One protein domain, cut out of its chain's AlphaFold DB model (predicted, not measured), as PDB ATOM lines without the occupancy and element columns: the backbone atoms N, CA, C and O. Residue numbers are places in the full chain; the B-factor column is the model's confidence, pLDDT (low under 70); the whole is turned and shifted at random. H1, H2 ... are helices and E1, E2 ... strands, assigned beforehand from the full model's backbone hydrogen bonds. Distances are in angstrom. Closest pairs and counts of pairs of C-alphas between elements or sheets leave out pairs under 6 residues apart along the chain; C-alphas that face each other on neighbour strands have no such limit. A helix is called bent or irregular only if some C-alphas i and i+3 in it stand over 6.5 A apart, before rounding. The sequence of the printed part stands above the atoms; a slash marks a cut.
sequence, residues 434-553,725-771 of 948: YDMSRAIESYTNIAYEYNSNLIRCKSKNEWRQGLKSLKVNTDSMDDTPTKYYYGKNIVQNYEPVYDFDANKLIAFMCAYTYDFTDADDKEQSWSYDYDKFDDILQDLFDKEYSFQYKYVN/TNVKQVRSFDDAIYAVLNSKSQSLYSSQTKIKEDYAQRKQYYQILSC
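AT A GLANCE: This is residues 434 to 553 and 725 to 771 of the 948 residues of the protein "M23 family peptidase" of Ruminococcus bromii (UniProt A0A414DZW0). Picture a long, narrow body with a cluster of helices at one end, where H3, H5 and H6 form a bundle of three helices side by side and H4 crosses H5. A two-stranded ribbon, E2 and E3, extends from this cluster toward the other end, and the long helix H1 runs in much the same direction from H3 and H4 to the small H2. The printed part has 167 residues, with six named helices and three named strands in the order H1 H2 E1 H3 H4 E2 E3 H5 H6; the class is mostly helix, and the sheet E2 - E3 is antiparallel. The whole is loose, with a radius of gyration of the C-alphas of 19.2 A, and elongated, spanning 64 by 34 by 29 A.

IN THESE COORDINATES: Find C-alpha 434 at (18.608, 19.205, 66.480); from there H1 runs to residue 456, 32.0 A in length. Next come H2, residues 463 to 469, E1, residues 483 to 486, and H3, residues 502 to 513. H4, residues 530 to 544, is irregular, but only just: C-alphas 532 and 535 are 6.9 A apart. E2, residues 545 to 553, covers 26.4 A and ends at C-alpha 553 (22.502, 62.219, 90.162). After the cut look for E3, residues 725 to 729, H5, residues 733 to 748, 22.9 A, and H6, residues 752 to 769, 25.8 A, ending at C-alpha 769 (9.066, 15.182, 82.015).

HOW THE PARTS SIT: Start with H1: its residues 453 to 456 alone touch H2, a helical hairpin, closest at the C-alphas of Asn 453 and Gly 466, 4.6 A. H1 touches H4 at a steep tilt of 52 degrees, the closest C-alphas being Tyr 443 and Leu 537, 5.8 A. E1 pairs with no named strand; its closest C-alpha to E3 is Tyr 486, 5.1 A from that of Thr 725. In the bundle, H3 touches H5 at a shallow tilt of 10 degrees, closest at the C-alphas of Tyr 512 and Leu 741, 6.3 A. Between E2 and E3 look at N 546 and O 728, 2.9 A, within hydrogen-bond range. H5 and H6 form a helical hairpin, closest at the C-alphas of Ser 745 and Ile 755, 5.0 A. Every O i to N i+4 pair is within hydrogen-bond range in H1, H2, H3, H5 and H6, and 9 of 11 in H4.

THE WHOLE: The C-alphas of Thr 482 and Asp 520 are the farthest apart, 64.6 A. Residues 554 to 724 are not printed, and C-alphas 553 and 725 are 14.6 A apart. The links H2 to E1, E1 to H3 and H3 to H4 are long. Confidence is under 70 at residues 517 to 525, 768 and 771.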
ATOM      1  N   TYR A 434      18.403  17.918  67.124       83.31
ATOM      2  CA  TYR A 434      18.608  19.205  66.480       83.31
ATOM      3  C   TYR A 434      17.531  20.231  66.876       83.31
ATOM      4  O   TYR A 434      17.838  21.384  67.152       83.31
ATOM      5  N   ASP A 435      16.268  19.822  66.966       87.31
ATOM      6  CA  ASP A 435      15.153  20.674  67.381       87.31
ATOM      7  C   ASP A 435      15.260  21.086  68.854       87.31
ATOM      8  O   ASP A 435      14.949  22.229  69.193       87.31
ATOM      9  N   MET A 436      15.728  20.186  69.724       86.75
ATOM     10  CA  MET A 436      16.010  20.516  71.126       86.75
ATOM     11  C   MET A 436      17.153  21.518  71.240       86.75
ATOM     12  O   MET A 436      17.033  22.517  71.945       86.75
ATOM     13  N   SER A 437      18.225  21.275  70.492       90.31
ATOM     14  CA  SER A 437      19.416  22.120  70.487       90.31
ATOM     15  C   SER A 437      19.074  23.527  70.009       90.31
ATOM     16  O   SER A 437      19.355  24.482  70.720       90.31
ATOM     17  N   ARG A 438      18.296  23.669  68.927       91.31
ATOM     18  CA  ARG A 438      17.784  24.977  68.478       91.31
ATOM     19  C   ARG A 438      16.930  25.701  69.522       91.31
ATOM     20  O   ARG A 438      17.031  26.915  69.651       91.31
ATOM     21  N   ALA A 439      16.109  24.984  70.291       91.75
ATOM     22  CA  ALA A 439      15.341  25.608  71.370       91.75
ATOM     23  C   ALA A 439      16.254  26.142  72.490       91.75
ATOM     24  O   ALA A 439      16.023  27.238  73.005       91.75
ATOM     25  N   ILE A 440      17.291  25.380  72.853       92.19
ATOM     26  CA  ILE A 440      18.304  25.781  73.839       92.19
ATOM     27  C   ILE A 440      19.101  26.981  73.322       92.19
ATOM     28  O   ILE A 440      19.272  27.954  74.052       92.19
ATOM     29  N   GLU A 441      19.521  26.956  72.058       92.50
ATOM     30  CA  GLU A 441      20.208  28.063  71.387       92.50
ATOM     31  C   GLU A 441      19.377  29.341  71.410       92.50
ATOM     32  O   GLU A 441      19.881  30.375  71.834       92.50
ATOM     33  N   SER A 442      18.097  29.285  71.030       93.81
ATOM     34  CA  SER A 442      17.231  30.466  71.045       93.81
ATOM     35  C   SER A 442      17.067  31.041  72.456       93.81
ATOM     36  O   SER A 442      17.210  32.249  72.643       93.81
ATOM     37  N   TYR A 443      16.812  30.207  73.472       94.56
ATOM     38  CA  TYR A 443      16.673  30.699  74.851       94.56
ATOM     39  C   TYR A 443      17.993  31.277  75.389       94.56
ATOM     40  O   TYR A 443      18.012  32.356  75.987       94.56
ATOM     41  N   THR A 444      19.111  30.582  75.171       94.00
ATOM     42  CA  THR A 444      20.432  31.048  75.620       94.00
ATOM     43  C   THR A 444      20.886  32.290  74.856       94.00
ATOM     44  O   THR A 444      21.501  33.156  75.472       94.00
ATOM     45  N   ASN A 445      20.521  32.458  73.578       94.44
ATOM     46  CA  ASN A 445      20.785  33.687  72.823       94.44
ATOM     47  C   ASN A 445      20.088  34.892  73.461       94.44
ATOM     48  O   ASN A 445      20.716  35.923  73.682       94.44
ATOM     49  N   ILE A 446      18.811  34.746  73.834       95.19
ATOM     50  CA  ILE A 446      18.066  35.800  74.537       95.19
ATOM     51  C   ILE A 446      18.800  36.190  75.828       95.19
ATOM     52  O   ILE A 446      19.040  37.374  76.081       95.19
ATOM     53  N   ALA A 447      19.211  35.199  76.626       94.56
ATOM     54  CA  ALA A 447      19.984  35.440  77.841       94.56
ATOM     55  C   ALA A 447      21.340  36.111  77.545       94.56
ATOM     56  O   ALA A 447      21.744  37.032  78.257       94.56
ATOM     57  N   TYR A 448      22.030  35.705  76.482       93.56
ATOM     58  CA  TYR A 448      23.330  36.237  76.087       93.56
ATOM     59  C   TYR A 448      23.257  37.684  75.599       93.56
ATOM     60  O   TYR A 448      24.062  38.523  76.019       93.56
ATOM     61  N   GLU A 449      22.279  38.018  74.758       93.75
ATOM     62  CA  GLU A 449      22.028  39.391  74.314       93.75
ATOM     63  C   GLU A 449      21.673  40.287  75.502       93.75
ATOM     64  O   GLU A 449      22.199  41.398  75.645       93.75
ATOM     65  N   TYR A 450      20.837  39.780  76.410       95.06
ATOM     66  CA  TYR A 450      20.490  40.470  77.644       95.06
ATOM     67  C   TYR A 450      21.729  40.729  78.515       95.06
ATOM     68  O   TYR A 450      21.970  41.865  78.936       95.06
ATOM     69  N   ASN A 451      22.576  39.713  78.711       94.44
ATOM     70  CA  ASN A 451      23.839  39.823  79.441       94.44
ATOM     71  C   ASN A 451      24.816  40.806  78.777       94.44
ATOM     72  O   ASN A 451      25.436  41.637  79.441       94.44
ATOM     73  N   SER A 452      24.908  40.779  77.451       93.06
ATOM     74  CA  SER A 452      25.746  41.693  76.674       93.06
ATOM     75  C   SER A 452      25.314  43.150  76.850       93.06
ATOM     76  O   SER A 452      26.154  44.033  77.044       93.06
ATOM     77  N   ASN A 453      24.005  43.413  76.862       95.06
ATOM     78  CA  ASN A 453      23.463  44.747  77.125       95.06
ATOM     79  C   ASN A 453      23.688  45.197  78.578       95.06
ATOM     80  O   ASN A 453      23.965  46.374  78.824       95.06
ATOM     81  N   LEU A 454      23.662  44.270  79.540       94.38
ATOM     82  CA  LEU A 454      24.045  44.549  80.926       94.38
ATOM     83  C   LEU A 454      25.524  44.924  81.049       94.38
ATOM     84  O   LEU A 454      25.846  45.905  81.716       94.38
ATOM     85  N   ILE A 455      26.419  44.205  80.373       92.94
ATOM     86  CA  ILE A 455      27.859  44.501  80.377       92.94
ATOM     87  C   ILE A 455      28.129  45.894  79.793       92.94
ATOM     88  O   ILE A 455      28.922  46.650  80.357       92.94
ATOM     89  N   ARG A 456      27.412  46.297  78.732       94.31
ATOM     90  CA  ARG A 456      27.484  47.668  78.184       94.31
ATOM     91  C   ARG A 456      27.140  48.739  79.220       94.31
ATOM     92  O   ARG A 456      27.708  49.827  79.179       94.31
ATOM     93  N   CYS A 457      26.280  48.432  80.197       94.19
ATOM     94  CA  CYS A 457      25.944  49.356  81.284       94.19
ATOM     95  C   CYS A 457      27.136  49.695  82.197       94.19
ATOM     96  O   CYS A 457      27.053  50.680  82.921       94.19
ATOM     97  N   LYS A 458      28.231  48.921  82.164       89.25
ATOM     98  CA  LYS A 458      29.482  49.193  82.898       89.25
ATOM     99  C   LYS A 458      30.351  50.269  82.237       89.25
ATOM    100  O   LYS A 458      31.237  50.835  82.873       89.25
ATOM    101  N   SER A 459      30.162  50.504  80.941       88.19
ATOM    102  CA  SER A 459      31.060  51.326  80.133       88.19
ATOM    103  C   SER A 459      30.639  52.793  80.148       88.19
ATOM    104  O   SER A 459      29.498  53.125  79.828       88.19
ATOM    105  N   LYS A 460      31.595  53.693  80.412       89.38
ATOM    106  CA  LYS A 460      31.391  55.152  80.346       89.38
ATOM    107  C   LYS A 460      30.801  55.614  79.010       89.38
ATOM    108  O   LYS A 460      30.013  56.556  78.985       89.38
ATOM    109  N   ASN A 461      31.153  54.939  77.918       93.00
ATOM    110  CA  ASN A 461      30.748  55.338  76.572       93.00
ATOM    111  C   ASN A 461      29.463  54.639  76.108       93.00
ATOM    112  O   ASN A 461      28.728  55.191  75.295       93.00
ATOM    113  N   GLU A 462      29.161  53.448  76.635       94.69
ATOM    114  CA  GLU A 462      28.063  52.610  76.130       94.69
ATOM    115  C   GLU A 462      26.892  52.474  77.106       94.69
ATOM    116  O   GLU A 462      25.854  51.933  76.725       94.69
ATOM    117  N   TRP A 463      26.992  52.986  78.341       94.62
ATOM    118  CA  TRP A 463      25.971  52.740  79.364       94.62
ATOM    119  C   TRP A 463      24.564  53.165  78.938       94.62
ATOM    120  O   TRP A 463      23.606  52.441  79.194       94.62
ATOM    121  N   ARG A 464      24.428  54.295  78.227       94.31
ATOM    122  CA  ARG A 464      23.127  54.736  77.699       94.31
ATOM    123  C   ARG A 464      22.578  53.768  76.664       94.31
ATOM    124  O   ARG A 464      21.380  53.516  76.659       94.31
ATOM    125  N   GLN A 465      23.431  53.254  75.779       95.06
ATOM    126  CA  GLN A 465      23.016  52.274  74.779       95.06
ATOM    127  C   GLN A 465      22.601  50.969  75.459       95.06
ATOM    128  O   GLN A 465      21.526  50.463  75.161       95.06
ATOM    129  N   GLY A 466      23.377  50.494  76.440       94.88
ATOM    130  CA  GLY A 466      23.020  49.333  77.259       94.88
ATOM    131  C   GLY A 466      21.658  49.492  77.944       94.88
ATOM    132  O   GLY A 466      20.792  48.632  77.799       94.88
ATOM    133  N   LEU A 467      21.419  50.630  78.605       96.06
ATOM    134  CA  LEU A 467      20.132  50.939  79.235       96.06
ATOM    135  C   LEU A 467      18.979  51.000  78.219       96.06
ATOM    136  O   LEU A 467      17.920  50.424  78.464       96.06
ATOM    137  N   LYS A 468      19.177  51.646  77.065       95.44
ATOM    138  CA  LYS A 468      18.164  51.715  75.998       95.44
ATOM    139  C   LYS A 468      17.810  50.332  75.454       95.44
ATOM    140  O   LYS A 468      16.628  50.034  75.302       95.44
ATOM    141  N   SER A 469      18.803  49.473  75.220       94.62
ATOM    142  CA  SER A 469      18.585  48.078  74.810       94.62
ATOM    143  C   SER A 469      17.823  47.272  75.866       94.62
ATOM    144  O   SER A 469      17.038  46.396  75.523       94.62
ATOM    145  N   LEU A 470      17.965  47.630  77.146       94.38
ATOM    146  CA  LEU A 470      17.191  47.083  78.266       94.38
ATOM    147  C   LEU A 470      15.863  47.829  78.509       94.38
ATOM    148  O   LEU A 470      15.277  47.729  79.588       94.38
ATOM    149  N   LYS A 471      15.369  48.560  77.500       92.81
ATOM    150  CA  LYS A 471      14.079  49.273  77.486       92.81
ATOM    151  C   LYS A 471      13.963  50.385  78.545       92.81
ATOM    152  O   LYS A 471      12.860  50.714  78.982       92.81
ATOM    153  N   VAL A 472      15.080  50.996  78.949       94.31
ATOM    154  CA  VAL A 472      15.105  52.137  79.879       94.31
ATOM    155  C   VAL A 472      15.138  53.467  79.129       94.31
ATOM    156  O   VAL A 472      15.955  53.672  78.232       94.31
ATOM    157  N   ASN A 473      14.280  54.404  79.545       91.81
ATOM    158  CA  ASN A 473      14.354  55.791  79.095       91.81
ATOM    159  C   ASN A 473      15.502  56.518  79.821       91.81
ATOM    160  O   ASN A 473      15.509  56.609  81.046       91.81
ATOM    161  N   THR A 474      16.463  57.037  79.055       92.56
ATOM    162  CA  THR A 474      17.655  57.728  79.570       92.56
ATOM    163  C   THR A 474      17.601  59.250  79.414       92.56
ATOM    164  O   THR A 474      18.595  59.912  79.703       92.56
ATOM    165  N   ASP A 475      16.501  59.806  78.904       88.06
ATOM    166  CA  ASP A 475      16.421  61.217  78.498       88.06
ATOM    167  C   ASP A 475      16.537  62.180  79.685       88.06
ATOM    168  O   ASP A 475      17.045  63.283  79.530       88.06
ATOM    169  N   SER A 476      16.131  61.746  80.882       84.00
ATOM    170  CA  SER A 476      16.242  62.511  82.133       84.00
ATOM    171  C   SER A 476      17.571  62.330  82.872       84.00
ATOM    172  O   SER A 476      17.760  62.867  83.963       84.00
ATOM    173  N   MET A 477      18.487  61.521  82.338       90.19
ATOM    174  CA  MET A 477      19.784  61.270  82.959       90.19
ATOM    175  C   MET A 477      20.786  62.231  82.330       90.19
ATOM    176  O   MET A 477      21.348  61.906  81.294       90.19
ATOM    177  N   ASP A 478      20.970  63.426  82.886       82.50
ATOM    178  CA  ASP A 478      21.764  64.477  82.227       82.50
ATOM    179  C   ASP A 478      23.266  64.163  82.191       82.50
ATOM    180  O   ASP A 478      23.933  64.337  81.168       82.50
ATOM    181  N   ASP A 479      23.781  63.614  83.287       88.94
ATOM    182  CA  ASP A 479      25.206  63.405  83.501       88.94
ATOM    183  C   ASP A 479      25.641  61.954  83.273       88.94
ATOM    184  O   ASP A 479      24.863  61.001  83.343       88.94
ATOM    185  N   THR A 480      26.930  61.780  82.986       91.19
ATOM    186  CA  THR A 480      27.530  60.448  82.844       91.19
ATOM    187  C   THR A 480      27.894  59.897  84.225       91.19
ATOM    188  O   THR A 480      28.613  60.580  84.955       91.19
ATOM    189  N   PRO A 481      27.452  58.679  84.594       92.69
ATOM    190  CA  PRO A 481      27.875  58.031  85.828       92.69
ATOM    191  C   PRO A 481      29.398  57.940  85.940       92.69
ATOM    192  O   PRO A 481      30.089  57.559  84.997       92.69
ATOM    193  N   THR A 482      29.916  58.279  87.114       92.38
ATOM    194  CA  THR A 482      31.320  58.080  87.488       92.38
ATOM    195  C   THR A 482      31.512  56.773  88.253       92.38
ATOM    196  O   THR A 482      32.618  56.236  88.278       92.38
ATOM    197  N   LYS A 483      30.436  56.228  88.839       92.81
ATOM    198  CA  LYS A 483      30.423  54.971  89.601       92.81
ATOM    199  C   LYS A 483      29.365  54.017  89.042       92.81
ATOM    200  O   LYS A 483      28.223  54.415  88.803       92.81
ATOM    201  N   TYR A 484      29.742  52.751  88.879       92.94
ATOM    202  CA  TYR A 484      28.890  51.688  88.344       92.94
ATOM    203  C   TYR A 484      28.840  50.529  89.331       92.94
ATOM    204  O   TYR A 484      29.879  49.973  89.687       92.94
ATOM    205  N   TYR A 485      27.638  50.164  89.759       92.56
ATOM    206  CA  TYR A 485      27.409  49.090  90.717       92.56
ATOM    207  C   TYR A 485      26.532  48.019  90.093       92.56
ATOM    208  O   TYR A 485      25.500  48.332  89.497       92.56
ATOM    209  N   TYR A 486      26.925  46.764  90.288       92.75
ATOM    210  CA  TYR A 486      26.164  45.608  89.849       92.75
ATOM    211  C   TYR A 486      25.931  44.620  90.989       92.75
ATOM    212  O   TYR A 486      26.793  44.448  91.850       92.75
ATOM    213  N   GLY A 487      24.776  43.957  90.968       90.06
ATOM    214  CA  GLY A 487      24.428  42.908  91.921       90.06
ATOM    215  C   GLY A 487      23.960  43.463  93.264       90.06
ATOM    216  O   GLY A 487      23.388  44.557  93.331       90.06
ATOM    217  N   LYS A 488      24.163  42.697  94.342       89.81
ATOM    218  CA  LYS A 488      23.679  43.067  95.673       89.81
ATOM    219  C   LYS A 488      24.332  44.356  96.174       89.81
ATOM    220  O   LYS A 488      25.545  44.453  96.323       89.81
ATOM    221  N   ASN A 489      23.506  45.350  96.477       85.62
ATOM    222  CA  ASN A 489      23.937  46.657  96.959       85.62
ATOM    223  C   ASN A 489      22.869  47.299  97.869       85.62
ATOM    224  O   ASN A 489      21.803  46.728  98.102       85.62
ATOM    225  N   ILE A 490      23.143  48.506  98.378       78.56
ATOM    226  CA  ILE A 490      22.243  49.237  99.292       78.56
ATOM    227  C   ILE A 490      20.871  49.575  98.682       78.56
ATOM    228  O   ILE A 490      19.900  49.764  99.408       78.56
ATOM    229  N   VAL A 491      20.780  49.660  97.352       80.56
ATOM    230  CA  VAL A 491      19.537  49.910  96.610       80.56
ATOM    231  C   VAL A 491      18.829  48.593  96.287       80.56
ATOM    232  O   VAL A 491      17.601  48.515  96.320       80.56
ATOM    233  N   GLN A 492      19.596  47.556  95.959       84.38
ATOM    234  CA  GLN A 492      19.123  46.264  95.470       84.38
ATOM    235  C   GLN A 492      19.711  45.151  96.340       84.38
ATOM    236  O   GLN A 492      20.772  44.614  96.048       84.38
ATOM    237  N   ASN A 493      19.024  44.792  97.425       86.06
ATOM    238  CA  ASN A 493      19.535  43.844  98.421       86.06
ATOM    239  C   ASN A 493      19.265  42.367  98.057       86.06
ATOM    240  O   ASN A 493      18.681  41.621  98.843       86.06
ATOM    241  N   TYR A 494      19.628  41.946  96.847       88.31
ATOM    242  CA  TYR A 494      19.545  40.552  96.403       88.31
ATOM    243  C   TYR A 494      20.628  40.253  95.366       88.31
ATOM    244  O   TYR A 494      21.035  41.140  94.612       88.31
ATOM    245  N   GLU A 495      21.076  38.999  95.342       90.56
ATOM    246  CA  GLU A 495      22.039  38.534  94.347       90.56
ATOM    247  C   GLU A 495      21.340  38.238  93.015       90.56
ATOM    248  O   GLU A 495      20.227  37.696  93.017       90.56
ATOM    249  N   PRO A 496      21.968  38.579  91.881       92.44
ATOM    250  CA  PRO A 496      21.515  38.129  90.578       92.44
ATOM    251  C   PRO A 496      21.767  36.626  90.445       92.44
ATOM    252  O   PRO A 496      22.859  36.139  90.728       92.44
ATOM    253  N   VAL A 497      20.755  35.893  89.989       89.81
ATOM    254  CA  VAL A 497      20.818  34.441  89.788       89.81
ATOM    255  C   VAL A 497      20.501  34.145  88.330       89.81
ATOM    256  O   VAL A 497      19.588  34.749  87.772       89.81
ATOM    257  N   TYR A 498      21.274  33.249  87.724       89.62
ATOM    258  CA  TYR A 498      20.974  32.624  86.441       89.62
ATOM    259  C   TYR A 498      20.877  31.116  86.690       89.62
ATOM    260  O   TYR A 498      21.868  30.505  87.079       89.62
ATOM    261  N   ASP A 499      19.681  30.540  86.562       86.44
ATOM    262  CA  ASP A 499      19.379  29.142  86.917       86.44
ATOM    263  C   ASP A 499      18.814  28.338  85.738       86.44
ATOM    264  O   ASP A 499      17.998  27.430  85.918       86.44
ATOM    265  N   PHE A 500      19.263  28.666  84.524       89.38
ATOM    266  CA  PHE A 500      18.845  27.980  83.309       89.38
ATOM    267  C   PHE A 500      19.084  26.464  83.383       89.38
ATOM    268  O   PHE A 500      20.175  25.996  83.712       89.38
ATOM    269  N   ASP A 501      18.054  25.699  83.021       87.38
ATOM    270  CA  ASP A 501      18.072  24.238  82.979       87.38
ATOM    271  C   ASP A 501      17.522  23.756  81.628       87.38
ATOM    272  O   ASP A 501      16.325  23.877  81.336       87.38
ATOM    273  N   ALA A 502      18.403  23.184  80.805       85.69
ATOM    274  CA  ALA A 502      18.067  22.686  79.475       85.69
ATOM    275  C   ALA A 502      16.974  21.601  79.514       85.69
ATOM    276  O   ALA A 502      16.050  21.620  78.701       85.69
ATOM    277  N   ASN A 503      16.997  20.691  80.494       82.38
ATOM    278  CA  ASN A 503      16.000  19.620  80.599       82.38
ATOM    279  C   ASN A 503      14.610  20.176  80.909       82.38
ATOM    280  O   ASN A 503      13.605  19.737  80.335       82.38
ATOM    281  N   LYS A 504      14.540  21.175  81.795       87.81
ATOM    282  CA  LYS A 504      13.290  21.890  82.075       87.81
ATOM    283  C   LYS A 504      12.803  22.660  80.849       87.81
ATOM    284  O   LYS A 504      11.601  22.633  80.581       87.81
ATOM    285  N   LEU A 505      13.692  23.286  80.076       91.50
ATOM    286  CA  LEU A 505      13.312  23.959  78.832       91.50
ATOM    287  C   LEU A 505      12.696  22.971  77.826       91.50
ATOM    288  O   LEU A 505      11.601  23.210  77.315       91.50
ATOM    289  N   ILE A 506      13.342  21.828  77.586       88.00
ATOM    290  CA  ILE A 506      12.841  20.819  76.641       88.00
ATOM    291  C   ILE A 506      11.531  20.185  77.126       88.00
ATOM    292  O   ILE A 506      10.594  20.002  76.339       88.00
ATOM    293  N   ALA A 507      11.400  19.920  78.428       84.75
ATOM    294  CA  ALA A 507      10.137  19.486  79.026       84.75
ATOM    295  C   ALA A 507       9.017  20.512  78.804       84.75
ATOM    296  O   ALA A 507       7.880  20.138  78.495       84.75
ATOM    297  N   PHE A 508       9.328  21.803  78.935       91.62
ATOM    298  CA  PHE A 508       8.391  22.880  78.637       91.62
ATOM    299  C   PHE A 508       7.992  22.883  77.161       91.62
ATOM    300  O   PHE A 508       6.792  22.903  76.881       91.62
ATOM    301  N   MET A 509       8.944  22.789  76.230       88.88
ATOM    302  CA  MET A 509       8.654  22.761  74.792       88.88
ATOM    303  C   MET A 509       7.732  21.594  74.431       88.88
ATOM    304  O   MET A 509       6.727  21.788  73.743       88.88
ATOM    305  N   CYS A 510       7.984  20.407  74.988       82.56
ATOM    306  CA  CYS A 510       7.098  19.255  74.840       82.56
ATOM    307  C   CYS A 510       5.693  19.541  75.390       82.56
ATOM    308  O   CYS A 510       4.692  19.279  74.723       82.56
ATOM    309  N   ALA A 511       5.586  20.116  76.590       83.62
ATOM    310  CA  ALA A 511       4.296  20.426  77.200       83.62
ATOM    311  C   ALA A 511       3.527  21.557  76.509       83.62
ATOM    312  O   ALA A 511       2.291  21.569  76.515       83.62
ATOM    313  N   TYR A 512       4.234  22.503  75.902       88.94
ATOM    314  CA  TYR A 512       3.659  23.629  75.185       88.94
ATOM    315  C   TYR A 512       3.130  23.219  73.804       88.94
ATOM    316  O   TYR A 512       2.056  23.665  73.386       88.94
ATOM    317  N   THR A 513       3.856  22.344  73.109       85.62
ATOM    318  CA  THR A 513       3.529  21.905  71.744       85.62
ATOM    319  C   THR A 513       2.507  20.776  71.697       85.62
ATOM    320  O   THR A 513       1.748  20.703  70.733       85.62
ATOM    321  N   TYR A 514       2.413  19.953  72.747       79.38
ATOM    322  CA  TYR A 514       1.497  18.814  72.770       79.38
ATOM    323  C   TYR A 514       0.022  19.233  72.611       79.38
ATOM    324  O   TYR A 514      -0.481  20.141  73.295       79.38
ATOM    325  N   ASP A 515      -0.692  18.539  71.724       76.31
ATOM    326  CA  ASP A 515      -2.130  18.676  71.520       76.31
ATOM    327  C   ASP A 515      -2.894  17.656  72.377       76.31
ATOM    328  O   ASP A 515      -3.091  16.494  72.012       76.31
ATOM    329  N   PHE A 516      -3.391  18.122  73.525       71.25
ATOM    330  CA  PHE A 516      -4.224  17.339  74.444       71.25
ATOM    331  C   PHE A 516      -5.650  17.083  73.926       71.25
ATOM    332  O   PHE A 516      -6.448  16.426  74.604       71.25
ATOM    333  N   THR A 517      -6.009  17.604  72.746       63.28
ATOM    334  CA  THR A 517      -7.322  17.386  72.129       63.28
ATOM    335  C   THR A 517      -7.360  16.201  71.172       63.28
ATOM    336  O   THR A 517      -8.462  15.706  70.894       63.28
ATOM    337  N   ASP A 518      -6.200  15.715  70.716       56.34
ATOM    338  CA  ASP A 518      -6.130  14.541  69.853       56.34
ATOM    339  C   ASP A 518      -6.532  13.283  70.644       56.34
ATOM    340  O   ASP A 518      -5.982  12.955  71.694       56.34
ATOM    341  N   ALA A 519      -7.563  12.597  70.154       43.62
ATOM    342  CA  ALA A 519      -8.146  11.419  70.792       43.62
ATOM    343  C   ALA A 519      -7.570  10.100  70.252       43.62
ATOM    344  O   ALA A 519      -8.021   9.034  70.681       43.62
ATOM    345  N   ASP A 520      -6.650  10.171  69.284       40.94
ATOM    346  CA  ASP A 520      -6.122   9.009  68.567       40.94
ATOM    347  C   ASP A 520      -4.810   8.446  69.163       40.94
ATOM    348  O   ASP A 520      -4.267   7.512  68.575       40.94
ATOM    349  N   ASP A 521      -4.331   8.943  70.317       47.34
ATOM    350  CA  ASP A 521      -3.092   8.496  71.000       47.34
ATOM    351  C   ASP A 521      -1.894   8.349  70.028       47.34
ATOM    352  O   ASP A 521      -1.119   7.393  70.109       47.34
ATOM    353  N   LYS A 522      -1.767   9.252  69.043       50.97
ATOM    354  CA  LYS A 522      -0.631   9.254  68.111       50.97
ATOM    355  C   LYS A 522       0.601   9.837  68.796       50.97
ATOM    356  O   LYS A 522       0.479  10.780  69.572       50.97
ATOM    357  N   GLU A 523       1.774   9.303  68.468       54.28
ATOM    358  CA  GLU A 523       3.057   9.928  68.796       54.28
ATOM    359  C   GLU A 523       3.090  11.316  68.141       54.28
ATOM    360  O   GLU A 523       3.104  11.436  66.914       54.28
ATOM    361  N   GLN A 524       2.991  12.364  68.960       63.28
ATOM    362  CA  GLN A 524       3.042  13.750  68.507       63.28
ATOM    363  C   GLN A 524       4.470  14.245  68.673       63.28
ATOM    364  O   GLN A 524       4.903  14.479  69.801       63.28
ATOM    365  N   SER A 525       5.187  14.390  67.560       69.94
ATOM    366  CA  SER A 525       6.478  15.063  67.559       69.94
ATOM    367  C   SER A 525       6.333  16.557  67.302       69.94
ATOM    368  O   SER A 525       5.402  16.997  66.622       69.94
ATOM    369  N   TRP A 526       7.264  17.341  67.839       79.19
ATOM    370  CA  TRP A 526       7.403  18.755  67.515       79.19
ATOM    371  C   TRP A 526       8.743  19.013  66.827       79.19
ATOM    372  O   TRP A 526       9.704  18.271  67.023       79.19
ATOM    373  N   SER A 527       8.773  20.057  66.002       84.25
ATOM    374  CA  SER A 527       9.974  20.564  65.343       84.25
ATOM    375  C   SER A 527      10.139  22.040  65.656       84.25
ATOM    376  O   SER A 527       9.136  22.762  65.693       84.25
ATOM    377  N   TYR A 528      11.374  22.496  65.849       86.31
ATOM    378  CA  TYR A 528      11.638  23.894  66.153       86.31
ATOM    379  C   TYR A 528      11.448  24.774  64.914       86.31
ATOM    380  O   TYR A 528      11.804  24.412  63.786       86.31
ATOM    381  N   ASP A 529      10.870  25.942  65.134       88.12
ATOM    382  CA  ASP A 529      10.484  26.921  64.127       88.12
ATOM    383  C   ASP A 529      10.662  28.307  64.756       88.12
ATOM    384  O   ASP A 529       9.916  28.666  65.672       88.12
ATOM    385  N   TYR A 530      11.687  29.030  64.301       80.19
ATOM    386  CA  TYR A 530      12.106  30.321  64.855       80.19
ATOM    387  C   TYR A 530      10.936  31.314  64.897       80.19
ATOM    388  O   TYR A 530      10.595  31.823  65.964       80.19
ATOM    389  N   ASP A 531      10.202  31.440  63.786       81.75
ATOM    390  CA  ASP A 531       9.065  32.361  63.649       81.75
ATOM    391  C   ASP A 531       7.915  32.052  64.618       81.75
ATOM    392  O   ASP A 531       7.064  32.900  64.891       81.75
ATOM    393  N   LYS A 532       7.834  30.812  65.114       86.25
ATOM    394  CA  LYS A 532       6.766  30.389  66.025       86.25
ATOM    395  C   LYS A 532       7.172  30.433  67.484       86.25
ATOM    396  O   LYS A 532       6.293  30.659  68.315       86.25
ATOM    397  N   PHE A 533       8.427  30.118  67.799       90.50
ATOM    398  CA  PHE A 533       8.848  29.833  69.169       90.50
ATOM    399  C   PHE A 533       9.736  30.900  69.793       90.50
ATOM    400  O   PHE A 533       9.700  31.006  71.017       90.50
ATOM    401  N   ASP A 534      10.433  31.732  69.018       90.56
ATOM    402  CA  ASP A 534      11.328  32.744  69.591       90.56
ATOM    403  C   ASP A 534      10.557  33.746  70.467       90.56
ATOM    404  O   ASP A 534      10.938  33.979  71.611       90.56
ATOM    405  N   ASP A 535       9.386  34.215  70.020       92.25
ATOM    406  CA  ASP A 535       8.501  35.073  70.827       92.25
ATOM    407  C   ASP A 535       8.024  34.388  72.121       92.25
ATOM    408  O   ASP A 535       7.811  35.037  73.146       92.25
ATOM    409  N   ILE A 536       7.841  33.065  72.095       94.75
ATOM    410  CA  ILE A 536       7.401  32.289  73.263       94.75
ATOM    411  C   ILE A 536       8.550  32.138  74.260       94.75
ATOM    412  O   ILE A 536       8.321  32.217  75.468       94.75
ATOM    413  N   LEU A 537       9.770  31.913  73.772       95.69
ATOM    414  CA  LEU A 537      10.964  31.835  74.608       95.69
ATOM    415  C   LEU A 537      11.337  33.209  75.173       95.69
ATOM    416  O   LEU A 537      11.692  33.294  76.348       95.69
ATOM    417  N   GLN A 538      11.146  34.287  74.408       94.50
ATOM    418  CA  GLN A 538      11.267  35.655  74.909       94.50
ATOM    419  C   GLN A 538      10.224  35.942  75.994       94.50
ATOM    420  O   GLN A 538      10.556  36.490  77.040       94.50
ATOM    421  N   ASP A 539       8.972  35.526  75.794       94.88
ATOM    422  CA  ASP A 539       7.909  35.667  76.794       94.88
ATOM    423  C   ASP A 539       8.170  34.831  78.063       94.88
ATOM    424  O   ASP A 539       7.790  35.234  79.168       94.88
ATOM    425  N   LEU A 540       8.824  33.673  77.926       96.19
ATOM    426  CA  LEU A 540       9.306  32.877  79.055       96.19
ATOM    427  C   LEU A 540      10.402  33.630  79.821       96.19
ATOM    428  O   LEU A 540      10.276  33.798  81.035       96.19
ATOM    429  N   PHE A 541      11.412  34.131  79.110       95.94
ATOM    430  CA  PHE A 541      12.524  34.887  79.680       95.94
ATOM    431  C   PHE A 541      12.050  36.160  80.402       95.94
ATOM    432  O   PHE A 541      12.385  36.377  81.565       95.94
ATOM    433  N   ASP A 542      11.183  36.958  79.771       94.44
ATOM    434  CA  ASP A 542      10.635  38.204  80.329       94.44
ATOM    435  C   ASP A 542       9.738  37.963  81.563       94.44
ATOM    436  O   ASP A 542       9.523  38.856  82.389       94.44
ATOM    437  N   LYS A 543       9.175  36.755  81.710       94.50
ATOM    438  CA  LYS A 543       8.416  36.351  82.905       94.50
ATOM    439  C   LYS A 543       9.304  35.894  84.056       94.50
ATOM    440  O   LYS A 543       8.838  35.906  85.201       94.50
ATOM    441  N   GLU A 544      10.508  35.439  83.748       95.00
ATOM    442  CA  GLU A 544      11.486  34.937  84.701       95.00
ATOM    443  C   GLU A 544      12.354  36.073  85.239       95.00
ATOM    444  O   GLU A 544      12.433  36.267  86.454       95.00
ATOM    445  N   TYR A 545      12.924  36.881  84.345       95.50
ATOM    446  CA  TYR A 545      13.874  37.933  84.675       95.50
ATOM    447  C   TYR A 545      13.304  39.325  84.435       95.50
ATOM    448  O   TYR A 545      12.518  39.579  83.528       95.50
ATOM    449  N   SER A 546      13.740  40.274  85.260       93.88
ATOM    450  CA  SER A 546      13.476  41.693  85.042       93.88
ATOM    451  C   SER A 546      14.724  42.521  85.282       93.88
ATOM    452  O   SER A 546      15.482  42.275  86.228       93.88
ATOM    453  N   PHE A 547      14.895  43.547  84.451       95.25
ATOM    454  CA  PHE A 547      15.982  44.496  84.619       95.25
ATOM    455  C   PHE A 547      15.624  45.471  85.730       95.25
ATOM    456  O   PHE A 547      14.521  46.019  85.754       95.25
ATOM    457  N   GLN A 548      16.554  45.699  86.647       93.75
ATOM    458  CA  GLN A 548      16.386  46.637  87.743       93.75
ATOM    459  C   GLN A 548      17.520  47.647  87.694       93.75
ATOM    460  O   GLN A 548      18.692  47.278  87.632       93.75
ATOM    461  N   TYR A 549      17.184  48.930  87.763       93.19
ATOM    462  CA  TYR A 549      18.181  49.991  87.730       93.19
ATOM    463  C   TYR A 549      17.813  51.141  88.664       93.19
ATOM    464  O   TYR A 549      16.643  51.366  88.976       93.19
ATOM    465  N   LYS A 550      18.828  51.890  89.090       92.69
ATOM    466  CA  LYS A 550      18.669  53.197  89.720       92.69
ATOM    467  C   LYS A 550      19.811  54.100  89.285       92.69
ATOM    468  O   LYS A 550      20.976  53.781  89.501       92.69
ATOM    469  N   TYR A 551      19.461  55.234  88.698       92.12
ATOM    470  CA  TYR A 551      20.390  56.324  88.442       92.12
ATOM    471  C   TYR A 551      20.259  57.347  89.572       92.12
ATOM    472  O   TYR A 551      19.152  57.774  89.899       92.12
ATOM    473  N   VAL A 552      21.379  57.702  90.196       90.75
ATOM    474  CA  VAL A 552      21.443  58.733  91.235       90.75
ATOM    475  C   VAL A 552      22.342  59.844  90.722       90.75
ATOM    476  O   VAL A 552      23.544  59.627  90.560       90.75
ATOM    477  N   ASN A 553      21.749  61.012  90.468       88.12
ATOM    478  CA  ASN A 553      22.502  62.219  90.162       88.12
ATOM    479  C   ASN A 553      22.936  62.881  91.473       88.12
ATOM    480  O   ASN A 553      22.107  63.475  92.162       88.12
ATOM    481  N   THR A 725      22.774  48.785  88.662       94.06
ATOM    482  CA  THR A 725      22.081  47.831  87.794       94.06
ATOM    483  C   THR A 725      22.037  46.458  88.445       94.06
ATOM    484  O   THR A 725      22.945  46.050  89.161       94.06
ATOM    485  N   ASN A 726      20.955  45.721  88.223       94.38
ATOM    486  CA  ASN A 726      20.832  44.349  88.691       94.38
ATOM    487  C   ASN A 726      19.817  43.590  87.826       94.38
ATOM    488  O   ASN A 726      18.981  44.193  87.147       94.38
ATOM    489  N   VAL A 727      19.887  42.265  87.867       94.44
ATOM    490  CA  VAL A 727      18.898  41.368  87.268       94.44
ATOM    491  C   VAL A 727      18.137  40.710  88.397       94.44
ATOM    492  O   VAL A 727      18.720  40.055  89.258       94.44
ATOM    493  N   LYS A 728      16.820  40.886  88.405       93.06
ATOM    494  CA  LYS A 728      15.957  40.243  89.388       93.06
ATOM    495  C   LYS A 728      15.263  39.055  88.756       93.06
ATOM    496  O   LYS A 728      14.463  39.246  87.841       93.06
ATOM    497  N   GLN A 729      15.490  37.874  89.320       92.69
ATOM    498  CA  GLN A 729      14.635  36.717  89.092       92.69
ATOM    499  C   GLN A 729      13.270  36.989  89.755       92.69
ATOM    500  O   GLN A 729      13.119  36.973  90.977       92.69
ATOM    501  N   VAL A 730      12.276  37.361  88.948       92.00
ATOM    502  CA  VAL A 730      10.903  37.670  89.386       92.00
ATOM    503  C   VAL A 730      10.149  36.391  89.727       92.00
ATOM    504  O   VAL A 730       9.276  36.394  90.601       92.00
ATOM    505  N   ARG A 731      10.479  35.304  89.029       92.38
ATOM    506  CA  ARG A 731       9.920  33.965  89.199       92.38
ATOM    507  C   ARG A 731      11.030  32.946  89.041       92.38
ATOM    508  O   ARG A 731      11.906  33.152  88.213       92.38
ATOM    509  N   SER A 732      10.935  31.839  89.772       91.62
ATOM    510  CA  SER A 732      11.719  30.652  89.433       91.62
ATOM    511  C   SER A 732      11.438  30.237  87.983       91.62
ATOM    512  O   SER A 732      10.338  30.497  87.473       91.62
ATOM    513  N   PHE A 733      12.383  29.548  87.342       90.62
ATOM    514  CA  PHE A 733      12.190  29.051  85.978       90.62
ATOM    515  C   PHE A 733      10.899  28.217  85.835       90.62
ATOM    516  O   PHE A 733      10.112  28.397  84.903       90.62
ATOM    517  N   ASP A 734      10.597  27.388  86.840       91.25
ATOM    518  CA  ASP A 734       9.376  26.574  86.913       91.25
ATOM    519  C   ASP A 734       8.091  27.422  86.947       91.25
ATOM    520  O   ASP A 734       7.114  27.138  86.246       91.25
ATOM    521  N   ASP A 735       8.074  28.488  87.748       93.38
ATOM    522  CA  ASP A 735       6.919  29.380  87.857       93.38
ATOM    523  C   ASP A 735       6.724  30.232  86.595       93.38
ATOM    524  O   ASP A 735       5.580  30.533  86.222       93.38
ATOM    525  N   ALA A 736       7.812  30.606  85.915       94.50
ATOM    526  CA  ALA A 736       7.757  31.256  84.609       94.50
ATOM    527  C   ALA A 736       7.141  30.313  83.558       94.50
ATOM    528  O   ALA A 736       6.167  30.692  82.899       94.50
ATOM    529  N   ILE A 737       7.593  29.054  83.505       94.56
ATOM    530  CA  ILE A 737       7.021  27.993  82.657       94.56
ATOM    531  C   ILE A 737       5.524  27.813  82.928       94.56
ATOM    532  O   ILE A 737       4.709  27.830  82.001       94.56
ATOM    533  N   TYR A 738       5.115  27.691  84.195       94.62
ATOM    534  CA  TYR A 738       3.700  27.557  84.553       94.62
ATOM    535  C   TYR A 738       2.862  28.747  84.076       94.62
ATOM    536  O   TYR A 738       1.729  28.565  83.619       94.62
ATOM    537  N   ALA A 739       3.405  29.962  84.154       95.38
ATOM    538  CA  ALA A 739       2.726  31.148  83.661       95.38
ATOM    539  C   ALA A 739       2.558  31.124  82.131       95.38
ATOM    540  O   ALA A 739       1.457  31.409  81.656       95.38
ATOM    541  N   VAL A 740       3.584  30.730  81.368       96.06
ATOM    542  CA  VAL A 740       3.500  30.608  79.899       96.06
ATOM    543  C   VAL A 740       2.523  29.503  79.480       96.06
ATOM    544  O   VAL A 740       1.665  29.726  78.623       96.06
ATOM    545  N   LEU A 741       2.557  28.334  80.129       92.69
ATOM    546  CA  LEU A 741       1.610  27.241  79.858       92.69
ATOM    547  C   LEU A 741       0.156  27.653  80.131       92.69
ATOM    548  O   LEU A 741      -0.749  27.288  79.382       92.69
ATOM    549  N   ASN A 742      -0.089  28.443  81.178       93.19
ATOM    550  CA  ASN A 742      -1.418  28.988  81.449       93.19
ATOM    551  C   ASN A 742      -1.852  29.994  80.367       93.19
ATOM    552  O   ASN A 742      -3.002  29.945  79.925       93.19
ATOM    553  N   SER A 743      -0.948  30.867  79.904       93.88
ATOM    554  CA  SER A 743      -1.210  31.779  78.779       93.88
ATOM    555  C   SER A 743      -1.565  31.020  77.498       93.88
ATOM    556  O   SER A 743      -2.513  31.391  76.807       93.88
ATOM    557  N   LYS A 744      -0.889  29.897  77.220       91.94
ATOM    558  CA  LYS A 744      -1.232  28.999  76.107       91.94
ATOM    559  C   LYS A 744      -2.652  28.452  76.224       91.94
ATOM    560  O   LYS A 744      -3.425  28.523  75.272       91.94
ATOM    561  N   SER A 745      -3.040  27.937  77.388       88.62
ATOM    562  CA  SER A 745      -4.406  27.436  77.584       88.62
ATOM    563  C   SER A 745      -5.460  28.539  77.428       88.62
ATOM    564  O   SER A 745      -6.557  28.273  76.934       88.62
ATOM    565  N   GLN A 746      -5.138  29.777  77.822       91.12
ATOM    566  CA  GLN A 746      -6.010  30.942  77.639       91.12
ATOM    567  C   GLN A 746      -6.149  31.348  76.168       91.12
ATOM    568  O   GLN A 746      -7.253  31.690  75.748       91.12
ATOM    569  N   SER A 747      -5.076  31.268  75.375       90.75
ATOM    570  CA  SER A 747      -5.144  31.578  73.942       90.75
ATOM    571  C   SER A 747      -5.932  30.530  73.150       90.75
ATOM    572  O   SER A 747      -6.606  30.866  72.179       90.75
ATOM    573  N   LEU A 748      -5.924  29.269  73.596       85.31
ATOM    574  CA  LEU A 748      -6.656  28.177  72.946       85.31
ATOM    575  C   LEU A 748      -8.160  28.155  73.261       85.31
ATOM    576  O   LEU A 748      -8.955  27.658  72.457       85.31
ATOM    577  N   TYR A 749      -8.583  28.648  74.431       85.56
ATOM    578  CA  TYR A 749      -9.964  28.493  74.888       85.56
ATOM    579  C   TYR A 749     -10.517  29.743  75.567       85.56
ATOM    580  O   TYR A 749      -9.965  30.234  76.537       85.56
ATOM    581  N   SER A 750     -11.736  30.143  75.202       88.56
ATOM    582  CA  SER A 750     -12.460  31.217  75.907       88.56
ATOM    583  C   SER A 750     -13.205  30.742  77.168       88.56
ATOM    584  O   SER A 750     -13.767  31.539  77.914       88.56
ATOM    585  N   SER A 751     -13.299  29.425  77.407       92.25
ATOM    586  CA  SER A 751     -14.045  28.868  78.543       92.25
ATOM    587  C   SER A 751     -13.134  28.617  79.738       92.25
ATOM    588  O   SER A 751     -12.321  27.699  79.691       92.25
ATOM    589  N   GLN A 752     -13.370  29.310  80.857       89.50
ATOM    590  CA  GLN A 752     -12.563  29.162  82.079       89.50
ATOM    591  C   GLN A 752     -12.425  27.715  82.574       89.50
ATOM    592  O   GLN A 752     -11.403  27.340  83.143       89.50
ATOM    593  N   THR A 753     -13.448  26.882  82.371       82.00
ATOM    594  CA  THR A 753     -13.386  25.462  82.735       82.00
ATOM    595  C   THR A 753     -12.420  24.696  81.836       82.00
ATOM    596  O   THR A 753     -11.642  23.902  82.348       82.00
ATOM    597  N   LYS A 754     -12.444  24.949  80.521       78.69
ATOM    598  CA  LYS A 754     -11.527  24.305  79.572       78.69
ATOM    599  C   LYS A 754     -10.092  24.783  79.755       78.69
ATOM    600  O   LYS A 754      -9.205  23.948  79.767       78.69
ATOM    601  N   ILE A 755      -9.894  26.086  79.981       81.12
ATOM    602  CA  ILE A 755      -8.578  26.664  80.297       81.12
ATOM    603  C   ILE A 755      -7.971  25.935  81.500       81.12
ATOM    604  O   ILE A 755      -6.846  25.465  81.431       81.12
ATOM    605  N   LYS A 756      -8.738  25.771  82.588       78.00
ATOM    606  CA  LYS A 756      -8.272  25.061  83.790       78.00
ATOM    607  C   LYS A 756      -7.982  23.578  83.552       78.00
ATOM    608  O   LYS A 756      -7.077  23.050  84.187       78.00
ATOM    609  N   GLU A 757      -8.777  22.905  82.720       75.31
ATOM    610  CA  GLU A 757      -8.578  21.486  82.395       75.31
ATOM    611  C   GLU A 757      -7.314  21.282  81.542       75.31
ATOM    612  O   GLU A 757      -6.482  20.461  81.917       75.31
ATOM    613  N   ASP A 758      -7.135  22.060  80.471       79.00
ATOM    614  CA  ASP A 758      -5.959  21.995  79.586       79.00
ATOM    615  C   ASP A 758      -4.675  22.426  80.306       79.00
ATOM    616  O   ASP A 758      -3.680  21.706  80.279       79.00
ATOM    617  N   TYR A 759      -4.713  23.535  81.053       83.31
ATOM    618  CA  TYR A 759      -3.563  23.998  81.832       83.31
ATOM    619  C   TYR A 759      -3.105  22.943  82.846       83.31
ATOM    620  O   TYR A 759      -1.910  22.698  82.990       83.31
ATOM    621  N   ALA A 760      -4.046  22.279  83.529       73.31
ATOM    622  CA  ALA A 760      -3.708  21.212  84.466       73.31
ATOM    623  C   ALA A 760      -3.036  20.018  83.768       73.31
ATOM    624  O   ALA A 760      -2.117  19.437  84.337       73.31
ATOM    625  N   GLN A 761      -3.462  19.672  82.548       75.12
ATOM    626  CA  GLN A 761      -2.847  18.605  81.755       75.12
ATOM    627  C   GLN A 761      -1.441  18.983  81.279       75.12
ATOM    628  O   GLN A 761      -0.515  18.203  81.474       75.12
ATOM    629  N   ARG A 762      -1.264  20.195  80.738       81.75
ATOM    630  CA  ARG A 762       0.042  20.729  80.319       81.75
ATOM    631  C   ARG A 762       1.028  20.778  81.472       81.75
ATOM    632  O   ARG A 762       2.140  20.277  81.358       81.75
ATOM    633  N   LYS A 763       0.594  21.337  82.603       80.44
ATOM    634  CA  LYS A 763       1.400  21.411  83.820       80.44
ATOM    635  C   LYS A 763       1.798  20.022  84.310       80.44
ATOM    636  O   LYS A 763       2.960  19.818  84.628       80.44
ATOM    637  N   GLN A 764       0.858  19.079  84.357       72.25
ATOM    638  CA  GLN A 764       1.168  17.717  84.783       72.25
ATOM    639  C   GLN A 764       2.161  17.041  83.829       72.25
ATOM    640  O   GLN A 764       3.104  16.404  84.280       72.25
ATOM    641  N   TYR A 765       1.979  17.201  82.517       73.06
ATOM    642  CA  TYR A 765       2.880  16.617  81.530       73.06
ATOM    643  C   TYR A 765       4.300  17.183  81.642       73.06
ATOM    644  O   TYR A 765       5.259  16.419  81.677       73.06
ATOM    645  N   TYR A 766       4.423  18.500  81.818       79.94
ATOM    646  CA  TYR A 766       5.693  19.137  82.152       79.94
ATOM    647  C   TYR A 766       6.321  18.532  83.415       79.94
ATOM    648  O   TYR A 766       7.462  18.100  83.366       79.94
ATOM    649  N   GLN A 767       5.566  18.441  84.518       75.88
ATOM    650  CA  GLN A 767       6.062  17.935  85.805       75.88
ATOM    651  C   GLN A 767       6.542  16.478  85.745       75.88
ATOM    652  O   GLN A 767       7.452  16.108  86.483       75.88
ATOM    653  N   ILE A 768       5.938  15.656  84.885       68.62
ATOM    654  CA  ILE A 768       6.393  14.285  84.630       68.62
ATOM    655  C   ILE A 768       7.741  14.309  83.903       68.62
ATOM    656  O   ILE A 768       8.677  13.638  84.331       68.62
ATOM    657  N   LEU A 769       7.855  15.101  82.835       72.25
ATOM    658  CA  LEU A 769       9.066  15.182  82.015       72.25
ATOM    659  C   LEU A 769      10.242  15.869  82.728       72.25
ATOM    660  O   LEU A 769      11.394  15.535  82.463       72.25
ATOM    661  N   SER A 770       9.958  16.813  83.626       72.81
ATOM    662  CA  SER A 770      10.946  17.520  84.446       72.81
ATOM    663  C   SER A 770      11.210  16.853  85.804       72.81
ATOM    664  O   SER A 770      11.859  17.453  86.658       72.81
ATOM    665  N   CYS A 771      10.698  15.635  86.027       67.69
ATOM    666  CA  CYS A 771      10.901  14.844  87.252       67.69
ATOM    667  C   CYS A 771      10.424  15.492  88.553       67.69
ATOM    668  O   CYS A 771      10.912  15.177  89.634       67.69
TER     669      CYS A 771